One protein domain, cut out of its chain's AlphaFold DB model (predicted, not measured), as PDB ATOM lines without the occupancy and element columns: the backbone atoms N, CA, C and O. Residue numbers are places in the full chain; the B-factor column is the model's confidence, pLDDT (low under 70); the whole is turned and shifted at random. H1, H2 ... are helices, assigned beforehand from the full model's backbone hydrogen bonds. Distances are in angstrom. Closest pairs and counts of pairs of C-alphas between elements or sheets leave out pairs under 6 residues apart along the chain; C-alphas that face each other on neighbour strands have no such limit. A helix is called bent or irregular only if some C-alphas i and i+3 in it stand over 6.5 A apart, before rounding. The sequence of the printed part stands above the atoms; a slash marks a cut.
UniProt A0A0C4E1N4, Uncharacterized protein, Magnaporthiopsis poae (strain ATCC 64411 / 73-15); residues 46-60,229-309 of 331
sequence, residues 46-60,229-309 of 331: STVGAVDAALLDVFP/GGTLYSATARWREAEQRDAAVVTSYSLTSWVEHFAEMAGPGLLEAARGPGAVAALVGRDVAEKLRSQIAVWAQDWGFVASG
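This is residues 46 to 60 and 229 to 309 of the 331 residues of an uncharacterized protein of Magnaporthiopsis poae (strain ATCC 64411 / 73-15) (UniProt A0A0C4E1N4). A kinked helix, H7, and the helix H5 that crosses it make the middle of a compact, all-helix domain whose helices mostly cross one another. H1 and H6 pack on H5 on one side, and on the other side H2 packs on H7, while H4, with the short H3 packed on it, lies near H2; the stretch from Gly 229 reaches out at that end. The 96 printed residues hold seven named helices, H1 to H7 in order along the chain, and no named strand: the class is all helix. The whole is compact, with a radius of gyration of the C-alphas of 12.6 A, and spans 37 by 29 by 20 A.

H1 is residues 46 to 58, 18.4 A from first to last C-alpha, beginning at C-alpha 46 (159.349, 126.728, 103.125). After the cut, H2 is residues 237 to 245, 12.2 A long, H3 is residues 252 to 255, 5.6 A, and H4 is residues 258 to 264, 10.0 A. H5 is residues 266 to 275, 14.0 A long, beginning at C-alpha 266 (172.715, 122.575, 93.567), and H6 is residues 279 to 284, 8.8 A. H7 is residues 286 to 308, 23.2 A long, ending at C-alpha 308 (170.947, 112.931, 84.006). H7 is irregular: C-alphas 291 and 294 are 8.3 A apart, and it has a kink of 76 degrees near residue 298.

H5 and H7 touch about perpendicular, at 76 degrees, and their closest C-alphas, of Ala 273 and Gly 304, are 4.7 A apart. H1 touches H5 at a steep tilt of 48 degrees, the same way, closest at the C-alphas of Leu 55 and Leu 271, 6.2 A. With residues 47 to 51 alone, H1 touches H6, closest at the C-alphas of Thr 47 and Val 284, 6.2 A. H6 and H7 touch only at the corner, closest at the C-alphas of Ala 281 and Ala 289, 4.9 A. H7 touches H2 with residues 292 to 298 alone, at a shallow tilt of 21 degrees, opposite ways, closest at the C-alphas of Ala 242 and Ser 294, 5.0 A. H3 touches H4, closest at the C-alphas of Ser 254 and His 261, 4.0 A. H2 and H4 are near each other, and H4 and H5 meet only through their link. Every O i to N i+4 pair is within hydrogen-bond range in H1, H2, H4, H5 and H6, against 12 of 19 in H7; H3 is too short for such a pair.

The two C-alphas farthest apart, of Gly 229 and Gly 285, are 40.4 A apart. Residues 61 to 228 are not printed, and C-alphas 60 and 229 are 35.1 A apart across the cut. No link that is printed whole is long. The mean pLDDT of the printed part is 90.8; residues 229 to 231 and 308 to 309 are under 70.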
ATOM      1  N   SER A  46     160.318 127.748 103.546       95.19
ATOM      2  CA  SER A  46     159.349 126.728 103.125       95.19
ATOM      3  C   SER A  46     159.539 126.337 101.661       95.19
ATOM      4  O   SER A  46     159.413 125.163 101.316       95.19
ATOM      5  N   THR A  47     159.927 127.296 100.819       95.62
ATOM      6  CA  THR A  47     160.325 127.065  99.431       95.62
ATOM      7  C   THR A  47     161.593 126.212  99.363       95.62
ATOM      8  O   THR A  47     161.623 125.233  98.615       95.62
ATOM      9  N   VAL A  48     162.619 126.535 100.159       94.62
ATOM     10  CA  VAL A  48     163.861 125.740 100.224       94.62
ATOM     11  C   VAL A  48     163.558 124.317 100.704       94.62
ATOM     12  O   VAL A  48     163.920 123.351 100.037       94.62
ATOM     13  N   GLY A  49     162.784 124.174 101.783       95.75
ATOM     14  CA  GLY A  49     162.373 122.869 102.303       95.75
ATOM     15  C   GLY A  49     161.529 122.044 101.322       95.75
ATOM     16  O   GLY A  49     161.630 120.816 101.300       95.75
ATOM     17  N   ALA A  50     160.720 122.685 100.470       97.06
ATOM     18  CA  ALA A  50     159.987 121.992  99.412       97.06
ATOM     19  C   ALA A  50     160.933 121.411  98.350       97.06
ATOM     20  O   ALA A  50     160.729 120.277  97.911       97.06
ATOM     21  N   VAL A  51     161.974 122.158  97.960       96.06
ATOM     22  CA  VAL A  51     163.029 121.661  97.060       96.06
ATOM     23  C   VAL A  51     163.747 120.473  97.700       96.06
ATOM     24  O   VAL A  51     163.883 119.442  97.047       96.06
ATOM     25  N   ASP A  52     164.105 120.561  98.981       94.81
ATOM     26  CA  ASP A  52     164.784 119.479  99.710       94.81
ATOM     27  C   ASP A  52     163.958 118.189  99.732       94.81
ATOM     28  O   ASP A  52     164.460 117.104  99.417       94.81
ATOM     29  N   ALA A  53     162.661 118.304 100.025       96.38
ATOM     30  CA  ALA A  53     161.742 117.173  99.979       96.38
ATOM     31  C   ALA A  53     161.629 116.577  98.564       96.38
ATOM     32  O   ALA A  53     161.613 115.355  98.405       96.38
ATOM     33  N   ALA A  54     161.589 117.421  97.530       96.06
ATOM     34  CA  ALA A  54     161.522 116.968  96.145       96.06
ATOM     35  C   ALA A  54     162.811 116.269  95.688       96.06
ATOM     36  O   ALA A  54     162.731 115.306  94.926       96.06
ATOM     37  N   LEU A  55     163.986 116.700  96.160       94.75
ATOM     38  CA  LEU A  55     165.254 116.021  95.872       94.75
ATOM     39  C   LEU A  55     165.260 114.592  96.419       94.75
ATOM     40  O   LEU A  55     165.655 113.675  95.705       94.75
ATOM     41  N   LEU A  56     164.774 114.381  97.645       94.50
ATOM     42  CA  LEU A  56     164.695 113.044  98.248       94.50
ATOM     43  C   LEU A  56     163.753 112.090  97.494       94.50
ATOM     44  O   LEU A  56     163.975 110.877  97.525       94.50
ATOM     45  N   ASP A  57     162.724 112.628  96.833       93.62
ATOM     46  CA  ASP A  57     161.795 111.871  95.980       93.62
ATOM     47  C   ASP A  57     162.426 111.506  94.627       93.62
ATOM     48  O   ASP A  57     162.240 110.404  94.117       93.62
ATOM     49  N   VAL A  58     163.208 112.419  94.048       92.31
ATOM     50  CA  VAL A  58     163.860 112.217  92.743       92.31
ATOM     51  C   VAL A  58     165.073 111.301  92.832       92.31
ATOM     52  O   VAL A  58     165.332 110.534  91.904       92.31
ATOM     53  N   PHE A  59     165.824 111.399  93.924       93.06
ATOM     54  CA  PHE A  59     167.082 110.695  94.104       93.06
ATOM     55  C   PHE A  59     166.932 109.603  95.170       93.06
ATOM     56  O   PHE A  59     167.090 109.869  96.371       93.06
ATOM     57  N   PRO A  60     166.590 108.365  94.761       90.88
ATOM     58  CA  PRO A  60     166.433 107.248  95.679       90.88
ATOM     59  C   PRO A  60     167.784 106.811  96.250       90.88
ATOM     60  O   PRO A  60     168.845 107.146  95.725       90.88
ATOM     61  N   GLY A 229     195.076 124.454  89.425       36.94
ATOM     62  CA  GLY A 229     195.506 125.735  88.849       36.94
ATOM     63  C   GLY A 229     194.490 126.339  87.864       36.94
ATOM     64  O   GLY A 229     194.886 127.153  87.034       36.94
ATOM     65  N   GLY A 230     193.226 125.899  87.904       52.34
ATOM     66  CA  GLY A 230     192.130 126.321  87.039       52.34
ATOM     67  C   GLY A 230     191.266 127.402  87.689       52.34
ATOM     68  O   GLY A 230     191.226 127.560  88.906       52.34
ATOM     69  N   THR A 231     190.588 128.184  86.858       68.94
ATOM     70  CA  THR A 231     189.574 129.150  87.294       68.94
ATOM     71  C   THR A 231     188.302 128.418  87.724       68.94
ATOM     72  O   THR A 231     187.805 127.614  86.944       68.94
ATOM     73  N   LEU A 232     187.755 128.728  88.904       83.69
ATOM     74  CA  LEU A 232     186.452 128.209  89.350       83.69
ATOM     75  C   LEU A 232     185.346 128.561  88.342       83.69
ATOM     76  O   LEU A 232     185.342 129.684  87.816       83.69
ATOM     77  N   TYR A 233     184.386 127.666  88.104       87.25
ATOM     78  CA  TYR A 233     183.234 127.963  87.244       87.25
ATOM     79  C   TYR A 233     182.430 129.167  87.748       87.25
ATOM     80  O   TYR A 233     182.020 130.034  86.970       87.25
ATOM     81  N   SER A 234     182.253 129.271  89.060       88.31
ATOM     82  CA  SER A 234     181.579 130.371  89.748       88.31
ATOM     83  C   SER A 234     182.256 131.728  89.518       88.31
ATOM     84  O   SER A 234     181.640 132.790  89.665       88.31
ATOM     85  N   ALA A 235     183.525 131.728  89.098       86.00
ATOM     86  CA  ALA A 235     184.248 132.931  88.715       86.00
ATOM     87  C   ALA A 235     184.022 133.355  87.251       86.00
ATOM     88  O   ALA A 235     184.424 134.457  86.871       86.00
ATOM     89  N   THR A 236     183.383 132.519  86.431       86.19
ATOM     90  CA  THR A 236     183.175 132.792  85.004       86.19
ATOM     91  C   THR A 236     182.121 133.873  84.764       86.19
ATOM     92  O   THR A 236     181.173 134.048  85.533       86.19
ATOM     93  N   ALA A 237     182.241 134.569  83.630       88.62
ATOM     94  CA  ALA A 237     181.206 135.494  83.170       88.62
ATOM     95  C   ALA A 237     179.864 134.778  82.950       88.62
ATOM     96  O   ALA A 237     178.823 135.323  83.287       88.62
ATOM     97  N   ARG A 238     179.882 133.523  82.477       90.88
ATOM     98  CA  ARG A 238     178.667 132.731  82.253       90.88
ATOM     99  C   ARG A 238     177.824 132.591  83.519       90.88
ATOM    100  O   ARG A 238     176.614 132.811  83.456       90.88
ATOM    101  N   TRP A 239     178.456 132.262  84.645       92.19
ATOM    102  CA  TRP A 239     177.765 132.173  85.929       92.19
ATOM    103  C   TRP A 239     177.312 133.545  86.428       92.19
ATOM    104  O   TRP A 239     176.137 133.748  86.731       92.19
ATOM    105  N   ARG A 240     178.231 134.514  86.458       90.75
ATOM    106  CA  ARG A 240     177.978 135.841  87.038       90.75
ATOM    107  C   ARG A 240     176.945 136.650  86.254       90.75
ATOM    108  O   ARG A 240     176.140 137.354  86.844       90.75
ATOM    109  N   GLU A 241     176.909 136.533  84.931       91.44
ATOM    110  CA  GLU A 241     175.875 137.166  84.107       91.44
ATOM    111  C   GLU A 241     174.504 136.501  84.282       91.44
ATOM    112  O   GLU A 241     173.480 137.166  84.131       91.44
ATOM    113  N   ALA A 242     174.456 135.192  84.562       94.31
ATOM    114  CA  ALA A 242     173.205 134.511  84.886       94.31
ATOM    115  C   ALA A 242     172.660 134.991  86.225       94.31
ATOM    116  O   ALA A 242     171.500 135.388  86.287       94.31
ATOM    117  N   GLU A 243     173.521 135.058  87.239       93.06
ATOM    118  CA  GLU A 243     173.184 135.667  88.520       93.06
ATOM    119  C   GLU A 243     172.644 137.086  88.329       93.06
ATOM    120  O   GLU A 243     171.545 137.372  88.791       93.06
ATOM    121  N   GLN A 244     173.318 137.957  87.573       91.88
ATOM    122  CA  GLN A 244     172.876 139.347  87.376       91.88
ATOM    123  C   GLN A 244     171.451 139.482  86.819       91.88
ATOM    124  O   GLN A 244     170.782 140.477  87.100       91.88
ATOM    125  N   ARG A 245     170.983 138.502  86.036       95.00
ATOM    126  CA  ARG A 245     169.627 138.484  85.462       95.00
ATOM    127  C   ARG A 245     168.556 137.996  86.433       95.00
ATOM    128  O   ARG A 245     167.378 138.260  86.195       95.00
ATOM    129  N   ASP A 246     168.949 137.296  87.486       95.81
ATOM    130  CA  ASP A 246     168.035 136.738  88.473       95.81
ATOM    131  C   ASP A 246     167.648 137.785  89.524       95.81
ATOM    132  O   ASP A 246     168.392 138.717  89.828       95.81
ATOM    133  N   ALA A 247     166.434 137.683  90.056       95.25
ATOM    134  CA  ALA A 247     165.878 138.663  90.991       95.25
ATOM    135  C   ALA A 247     166.052 138.253  92.462       95.25
ATOM    136  O   ALA A 247     165.767 139.054  93.353       95.25
ATOM    137  N   ALA A 248     166.488 137.019  92.716       94.81
ATOM    138  CA  ALA A 248     166.723 136.468  94.044       94.81
ATOM    139  C   ALA A 248     167.967 135.571  94.053       94.81
ATOM    140  O   ALA A 248     168.557 135.306  93.011       94.81
ATOM    141  N   VAL A 249     168.325 135.096  95.240       94.44
ATOM    142  CA  VAL A 249     169.251 133.976  95.462       94.44
ATOM    143  C   VAL A 249     168.525 132.857  96.217       94.44
ATOM    144  O   VAL A 249     167.402 133.064  96.681       94.44
ATOM    145  N   VAL A 250     169.123 131.668  96.343       94.56
ATOM    146  CA  VAL A 250     168.456 130.533  97.009       94.56
ATOM    147  C   VAL A 250     168.299 130.803  98.501       94.56
ATOM    148  O   VAL A 250     167.178 130.825  99.000       94.56
ATOM    149  N   THR A 251     169.403 131.082  99.194       92.44
ATOM    150  CA  THR A 251     169.411 131.374 100.632       92.44
ATOM    151  C   THR A 251     170.251 132.612 100.926       92.44
ATOM    152  O   THR A 251     170.975 133.129 100.071       92.44
ATOM    153  N   SER A 252     170.198 133.093 102.167       89.19
ATOM    154  CA  SER A 252     171.108 134.150 102.617       89.19
ATOM    155  C   SER A 252     172.580 133.716 102.578       89.19
ATOM    156  O   SER A 252     173.457 134.563 102.402       89.19
ATOM    157  N   TYR A 253     172.864 132.412 102.674       86.88
ATOM    158  CA  TYR A 253     174.223 131.879 102.623       86.88
ATOM    159  C   TYR A 253     174.862 132.037 101.238       86.88
ATOM    160  O   TYR A 253     176.060 132.313 101.144       86.88
ATOM    161  N   SER A 254     174.049 132.022 100.174       89.31
ATOM    162  CA  SER A 254     174.483 132.321  98.800       89.31
ATOM    163  C   SER A 254     175.159 133.695  98.664       89.31
ATOM    164  O   SER A 254     175.891 133.927  97.707       89.31
ATOM    165  N   LEU A 255     174.920 134.627  99.596       85.50
ATOM    166  CA  LEU A 255     175.499 135.974  99.579       85.50
ATOM    167  C   LEU A 255     176.946 136.022 100.111       85.50
ATOM    168  O   LEU A 255     177.572 137.081 100.077       85.50
ATOM    169  N   THR A 256     177.481 134.909 100.619       83.06
ATOM    170  CA  THR A 256     178.810 134.858 101.251       83.06
ATOM    171  C   THR A 256     179.945 134.978 100.230       83.06
ATOM    172  O   THR A 256     180.907 135.711 100.454       83.06
ATOM    173  N   SER A 257     179.856 134.270  99.101       83.06
ATOM    174  CA  SER A 257     180.845 134.315  98.018       83.06
ATOM    175  C   SER A 257     180.248 133.772  96.717       83.06
ATOM    176  O   SER A 257     179.200 133.133  96.732       83.06
ATOM    177  N   TRP A 258     180.932 133.964  95.585       87.69
ATOM    178  CA  TRP A 258     180.529 133.330  94.321       87.69
ATOM    179  C   TRP A 258     180.500 131.799  94.391       87.69
ATOM    180  O   TRP A 258     179.680 131.173  93.721       87.69
ATOM    181  N   VAL A 259     181.377 131.223  95.211       88.31
ATOM    182  CA  VAL A 259     181.527 129.779  95.398       88.31
ATOM    183  C   VAL A 259     180.335 129.225  96.183       88.31
ATOM    184  O   VAL A 259     179.697 128.281  95.722       88.31
ATOM    185  N   GLU A 260     179.941 129.893  97.275       88.31
ATOM    186  CA  GLU A 260     178.714 129.554  98.021       88.31
ATOM    187  C   GLU A 260     177.466 129.747  97.166       88.31
ATOM    188  O   GLU A 260     176.538 128.944  97.182       88.31
ATOM    189  N   HIS A 261     177.449 130.810  96.366       92.12
ATOM    190  CA  HIS A 261     176.341 131.098  95.474       92.12
ATOM    191  C   HIS A 261     176.106 129.984  94.448       92.12
ATOM    192  O   HIS A 261     174.964 129.646  94.135       92.12
ATOM    193  N   PHE A 262     177.188 129.423  93.905       94.19
ATOM    194  CA  PHE A 262     177.124 128.284  93.000       94.19
ATOM    195  C   PHE A 262     176.673 127.007  93.708       94.19
ATOM    196  O   PHE A 262     175.772 126.329  93.212       94.19
ATOM    197  N   ALA A 263     177.244 126.709  94.874       94.75
ATOM    198  CA  ALA A 263     176.911 125.511  95.635       94.75
ATOM    199  C   ALA A 263     175.448 125.494  96.110       94.75
ATOM    200  O   ALA A 263     174.762 124.483  95.973       94.75
ATOM    201  N   GLU A 264     174.911 126.635  96.543       95.56
ATOM    202  CA  GLU A 264     173.508 126.758  96.962       95.56
ATOM    203  C   GLU A 264     172.500 126.504  95.829       95.56
ATOM    204  O   GLU A 264     171.363 126.098  96.072       95.56
ATOM    205  N   MET A 265     172.914 126.675  94.571       97.00
ATOM    206  CA  MET A 265     172.080 126.372  93.405       97.00
ATOM    207  C   MET A 265     171.982 124.878  93.085       97.00
ATOM    208  O   MET A 265     171.167 124.508  92.234       97.00
ATOM    209  N   ALA A 266     172.745 124.018  93.771       96.00
ATOM    210  CA  ALA A 266     172.715 122.575  93.567       96.00
ATOM    211  C   ALA A 266     171.300 122.005  93.699       96.00
ATOM    212  O   ALA A 266     170.888 121.207  92.867       96.00
ATOM    213  N   GLY A 267     170.524 122.443  94.696       96.06
ATOM    214  CA  GLY A 267     169.178 121.916  94.921       96.06
ATOM    215  C   GLY A 267     168.217 122.188  93.755       96.06
ATOM    216  O   GLY A 267     167.786 121.242  93.088       96.06
ATOM    217  N   PRO A 268     167.897 123.460  93.447       96.88
ATOM    218  CA  PRO A 268     167.041 123.797  92.309       96.88
ATOM    219  C   PRO A 268     167.587 123.274  90.973       96.88
ATOM    220  O   PRO A 268     166.821 122.785  90.143       96.88
ATOM    221  N   GLY A 269     168.906 123.341  90.772       96.12
ATOM    222  CA  GLY A 269     169.559 122.872  89.553       96.12
ATOM    223  C   GLY A 269     169.427 121.362  89.341       96.12
ATOM    224  O   GLY A 269     169.040 120.931  88.253       96.12
ATOM    225  N   LEU A 270     169.687 120.557  90.377       95.00
ATOM    226  CA  LEU A 270     169.531 119.100  90.336       95.00
ATOM    227  C   LEU A 270     168.084 118.696  90.074       95.00
ATOM    228  O   LEU A 270     167.834 117.801  89.267       95.00
ATOM    229  N   LEU A 271     167.136 119.361  90.737       95.62
ATOM    230  CA  LEU A 271     165.716 119.094  90.551       95.62
ATOM    231  C   LEU A 271     165.279 119.364  89.104       95.62
ATOM    232  O   LEU A 271     164.628 118.513  88.494       95.62
ATOM    233  N   GLU A 272     165.660 120.520  88.554       95.94
ATOM    234  CA  GLU A 272     165.375 120.881  87.162       95.94
ATOM    235  C   GLU A 272     166.020 119.892  86.186       95.94
ATOM    236  O   GLU A 272     165.384 119.433  85.240       95.94
ATOM    237  N   ALA A 273     167.273 119.514  86.428       92.56
ATOM    238  CA  ALA A 273     167.986 118.588  85.562       92.56
ATOM    239  C   ALA A 273     167.383 117.174  85.571       92.56
ATOM    240  O   ALA A 273     167.349 116.513  84.534       92.56
ATOM    241  N   ALA A 274     166.898 116.707  86.721       92.19
ATOM    242  CA  ALA A 274     166.390 115.348  86.869       92.19
ATOM    243  C   ALA A 274     164.918 115.186  86.455       92.19
ATOM    244  O   ALA A 274     164.546 114.147  85.913       92.19
ATOM    245  N   ARG A 275     164.070 116.200  86.679       93.38
ATOM    246  CA  ARG A 275     162.652 116.178  86.263       93.38
ATOM    247  C   ARG A 275     162.392 116.873  84.925       93.38
ATOM    248  O   ARG A 275     161.308 116.723  84.363       93.38
ATOM    249  N   GLY A 276     163.379 117.595  84.406       92.88
ATOM    250  CA  GLY A 276     163.304 118.340  83.159       92.88
ATOM    251  C   GLY A 276     162.817 119.786  83.328       92.88
ATOM    252  O   GLY A 276     162.445 120.210  84.425       92.88
ATOM    253  N   PRO A 277     162.807 120.554  82.221       95.19
ATOM    254  CA  PRO A 277     162.488 121.976  82.245       95.19
ATOM    255  C   PRO A 277     161.113 122.293  82.854       95.19
ATOM    256  O   PRO A 277     160.096 121.726  82.452       95.19
ATOM    257  N   GLY A 278     161.075 123.251  83.779       96.44
ATOM    258  CA  GLY A 278     159.884 123.706  84.493       96.44
ATOM    259  C   GLY A 278     159.583 122.948  85.788       96.44
ATOM    260  O   GLY A 278     158.577 123.260  86.430       96.44
ATOM    261  N   ALA A 279     160.414 121.990  86.197       96.94
ATOM    262  CA  ALA A 279     160.194 121.216  87.416       96.94
ATOM    263  C   ALA A 279     160.224 122.086  88.676       96.94
ATOM    264  O   ALA A 279     159.349 121.945  89.534       96.94
ATOM    265  N   VAL A 280     161.167 123.029  88.763       97.31
ATOM    266  CA  VAL A 280     161.216 123.974  89.888       97.31
ATOM    267  C   VAL A 280     159.954 124.842  89.898       97.31
ATOM    268  O   VAL A 280     159.291 124.966  90.924       97.31
ATOM    269  N   ALA A 281     159.540 125.367  88.741       97.81
ATOM    270  CA  ALA A 281     158.331 126.185  88.623       97.81
ATOM    271  C   ALA A 281     157.039 125.428  88.975       97.81
ATOM    272  O   ALA A 281     156.110 126.026  89.520       97.81
ATOM    273  N   ALA A 282     156.967 124.131  88.672       97.81
ATOM    274  CA  ALA A 282     155.843 123.280  89.050       97.81
ATOM    275  C   ALA A 282     155.784 123.026  90.564       97.81
ATOM    276  O   ALA A 282     154.691 122.890  91.109       97.81
ATOM    277  N   LEU A 283     156.941 122.981  91.230       97.62
ATOM    278  CA  LEU A 283     157.045 122.744  92.666       97.62
ATOM    279  C   LEU A 283     156.756 124.004  93.491       97.62
ATOM    280  O   LEU A 283     155.939 123.959  94.406       97.62
ATOM    281  N   VAL A 284     157.425 125.116  93.176       96.62
ATOM    282  CA  VAL A 284     157.420 126.329  94.020       96.62
ATOM    283  C   VAL A 284     156.606 127.486  93.431       96.62
ATOM    284  O   VAL A 284     156.513 128.560  94.018       96.62
ATOM    285  N   GLY A 285     155.989 127.272  92.268       97.62
ATOM    286  CA  GLY A 285     155.252 128.291  91.530       97.62
ATOM    287  C   GLY A 285     156.137 129.088  90.569       97.62
ATOM    288  O   GLY A 285     157.327 129.316  90.797       97.62
ATOM    289  N   ARG A 286     155.530 129.542  89.464       96.69
ATOM    290  CA  ARG A 286     156.233 130.262  88.388       96.69
ATOM    291  C   ARG A 286     156.884 131.553  88.873       96.69
ATOM    292  O   ARG A 286     158.031 131.795  88.534       96.69
ATOM    293  N   ASP A 287     156.191 132.332  89.698       96.56
ATOM    294  CA  ASP A 287     156.703 133.622  90.176       96.56
ATOM    295  C   ASP A 287     157.960 133.473  91.040       96.56
ATOM    296  O   ASP A 287     158.819 134.351  91.041       96.56
ATOM    297  N   VAL A 288     158.076 132.366  91.780       95.31
ATOM    298  CA  VAL A 288     159.255 132.060  92.594       95.31
ATOM    299  C   VAL A 288     160.387 131.555  91.705       95.31
ATOM    300  O   VAL A 288     161.492 132.089  91.770       95.31
ATOM    301  N   ALA A 289     160.108 130.588  90.826       96.62
ATOM    302  CA  ALA A 289     161.111 130.029  89.921       96.62
ATOM    303  C   ALA A 289     161.682 131.067  88.940       96.62
ATOM    304  O   ALA A 289     162.875 131.043  88.651       96.62
ATOM    305  N   GLU A 290     160.869 132.022  88.476       97.31
ATOM    306  CA  GLU A 290     161.321 133.110  87.600       97.31
ATOM    307  C   GLU A 290     162.382 134.004  88.252       97.31
ATOM    308  O   GLU A 290     163.228 134.560  87.553       97.31
ATOM    309  N   LYS A 291     162.411 134.095  89.588       97.00
ATOM    310  CA  LYS A 291     163.447 134.863  90.296       97.00
ATOM    311  C   LYS A 291     164.834 134.226  90.217       97.00
ATOM    312  O   LYS A 291     165.789 134.950  90.462       97.00
ATOM    313  N   LEU A 292     164.934 132.933  89.896       96.69
ATOM    314  CA  LEU A 292     166.180 132.155  89.780       96.69
ATOM    315  C   LEU A 292     166.366 131.543  88.379       96.69
ATOM    316  O   LEU A 292     167.175 130.631  88.184       96.69
ATOM    317  N   ARG A 293     165.556 131.964  87.398       97.25
ATOM    318  CA  ARG A 293     165.429 131.261  86.115       97.25
ATOM    319  C   ARG A 293     166.761 131.127  85.392       97.25
ATOM    320  O   ARG A 293     167.027 130.087  84.793       97.25
ATOM    321  N   SER A 294     167.568 132.182  85.379       97.62
ATOM    322  CA  SER A 294     168.794 132.229  84.585       97.62
ATOM    323  C   SER A 294     169.836 131.271  85.140       97.62
ATOM    324  O   SER A 294     170.460 130.547  84.366       97.62
ATOM    325  N   GLN A 295     170.010 131.236  86.459       96.12
ATOM    326  CA  GLN A 295     170.929 130.313  87.110       96.12
ATOM    327  C   GLN A 295     170.424 128.876  87.074       96.12
ATOM    328  O   GLN A 295     171.232 127.989  86.819       96.12
ATOM    329  N   ILE A 296     169.118 128.627  87.244       97.12
ATOM    330  CA  ILE A 296     168.531 127.287  87.046       97.12
ATOM    331  C   ILE A 296     168.826 126.795  85.627       97.12
ATOM    332  O   ILE A 296     169.311 125.680  85.449       97.12
ATOM    333  N   ALA A 297     168.594 127.638  84.617       95.44
ATOM    334  CA  ALA A 297     168.840 127.286  83.223       95.44
ATOM    335  C   ALA A 297     170.323 127.008  82.950       95.44
ATOM    336  O   ALA A 297     170.641 126.025  82.285       95.44
ATOM    337  N   VAL A 298     171.234 127.840  83.470       94.31
ATOM    338  CA  VAL A 298     172.679 127.608  83.332       94.31
ATOM    339  C   VAL A 298     173.099 126.327  84.044       94.31
ATOM    340  O   VAL A 298     173.809 125.522  83.445       94.31
ATOM    341  N   TRP A 299     172.628 126.098  85.269       93.50
ATOM    342  CA  TRP A 299     172.972 124.904  86.035       93.50
ATOM    343  C   TRP A 299     172.466 123.641  85.336       93.50
ATOM    344  O   TRP A 299     173.236 122.721  85.086       93.50
ATOM    345  N   ALA A 300     171.199 123.615  84.921       91.06
ATOM    346  CA  ALA A 300     170.626 122.487  84.193       91.06
ATOM    347  C   ALA A 300     171.287 122.271  82.821       91.06
ATOM    348  O   ALA A 300     171.459 121.134  82.393       91.06
ATOM    349  N   GLN A 301     171.689 123.332  82.118       89.31
ATOM    350  CA  GLN A 301     172.341 123.205  80.813       89.31
ATOM    351  C   GLN A 301     173.782 122.690  80.921       89.31
ATOM    352  O   GLN A 301     174.197 121.857  80.112       89.31
ATOM    353  N   ASP A 302     174.544 123.198  81.886       89.25
ATOM    354  CA  ASP A 302     175.977 122.917  81.992       89.25
ATOM    355  C   ASP A 302     176.268 121.707  82.864       89.25
ATOM    356  O   ASP A 302     177.174 120.941  82.550       89.25
ATOM    357  N   TRP A 303     175.469 121.511  83.910       88.00
ATOM    358  CA  TRP A 303     175.626 120.465  84.920       88.00
ATOM    359  C   TRP A 303     174.468 119.484  84.919       88.00
ATOM    360  O   TRP A 303     174.483 118.518  85.669       88.00
ATOM    361  N   GLY A 304     173.480 119.635  84.035       84.12
ATOM    362  CA  GLY A 304     172.393 118.666  83.956       84.12
ATOM    363  C   GLY A 304     172.885 117.253  83.668       84.12
ATOM    364  O   GLY A 304     172.267 116.296  84.128       84.12
ATOM    365  N   PHE A 305     174.034 117.096  83.003       81.25
ATOM    366  CA  PHE A 305     174.678 115.794  82.822       81.25
ATOM    367  C   PHE A 305     175.091 115.141  84.148       81.25
ATOM    368  O   PHE A 305     175.183 113.919  84.194       81.25
ATOM    369  N   VAL A 306     175.329 115.904  85.225       81.44
ATOM    370  CA  VAL A 306     175.637 115.301  86.527       81.44
ATOM    371  C   VAL A 306     174.408 114.628  87.129       81.44
ATOM    372  O   VAL A 306     174.549 113.587  87.756       81.44
ATOM    373  N   ALA A 307     173.212 115.173  86.875       77.44
ATOM    374  CA  ALA A 307     171.935 114.629  87.339       77.44
ATOM    375  C   ALA A 307     171.351 113.566  86.392       77.44
ATOM    376  O   ALA A 307     170.712 112.621  86.841       77.44
ATOM    377  N   SER A 308     171.550 113.742  85.079       64.31
ATOM    378  CA  SER A 308     170.947 112.931  84.006       64.31
ATOM    379  C   SER A 308     171.897 111.901  83.380       64.31
ATOM    380  O   SER A 308     171.444 110.984  82.694       64.31
ATOM    381  N   GLY A 309     173.208 112.029  83.590       50.94
ATOM    382  CA  GLY A 309     174.231 111.170  82.998       50.94
ATOM    383  C   GLY A 309     174.442 109.917  83.846       50.94
ATOM    384  O   GLY A 309     175.195 109.943  84.811       50.94
TER     385      GLY A 309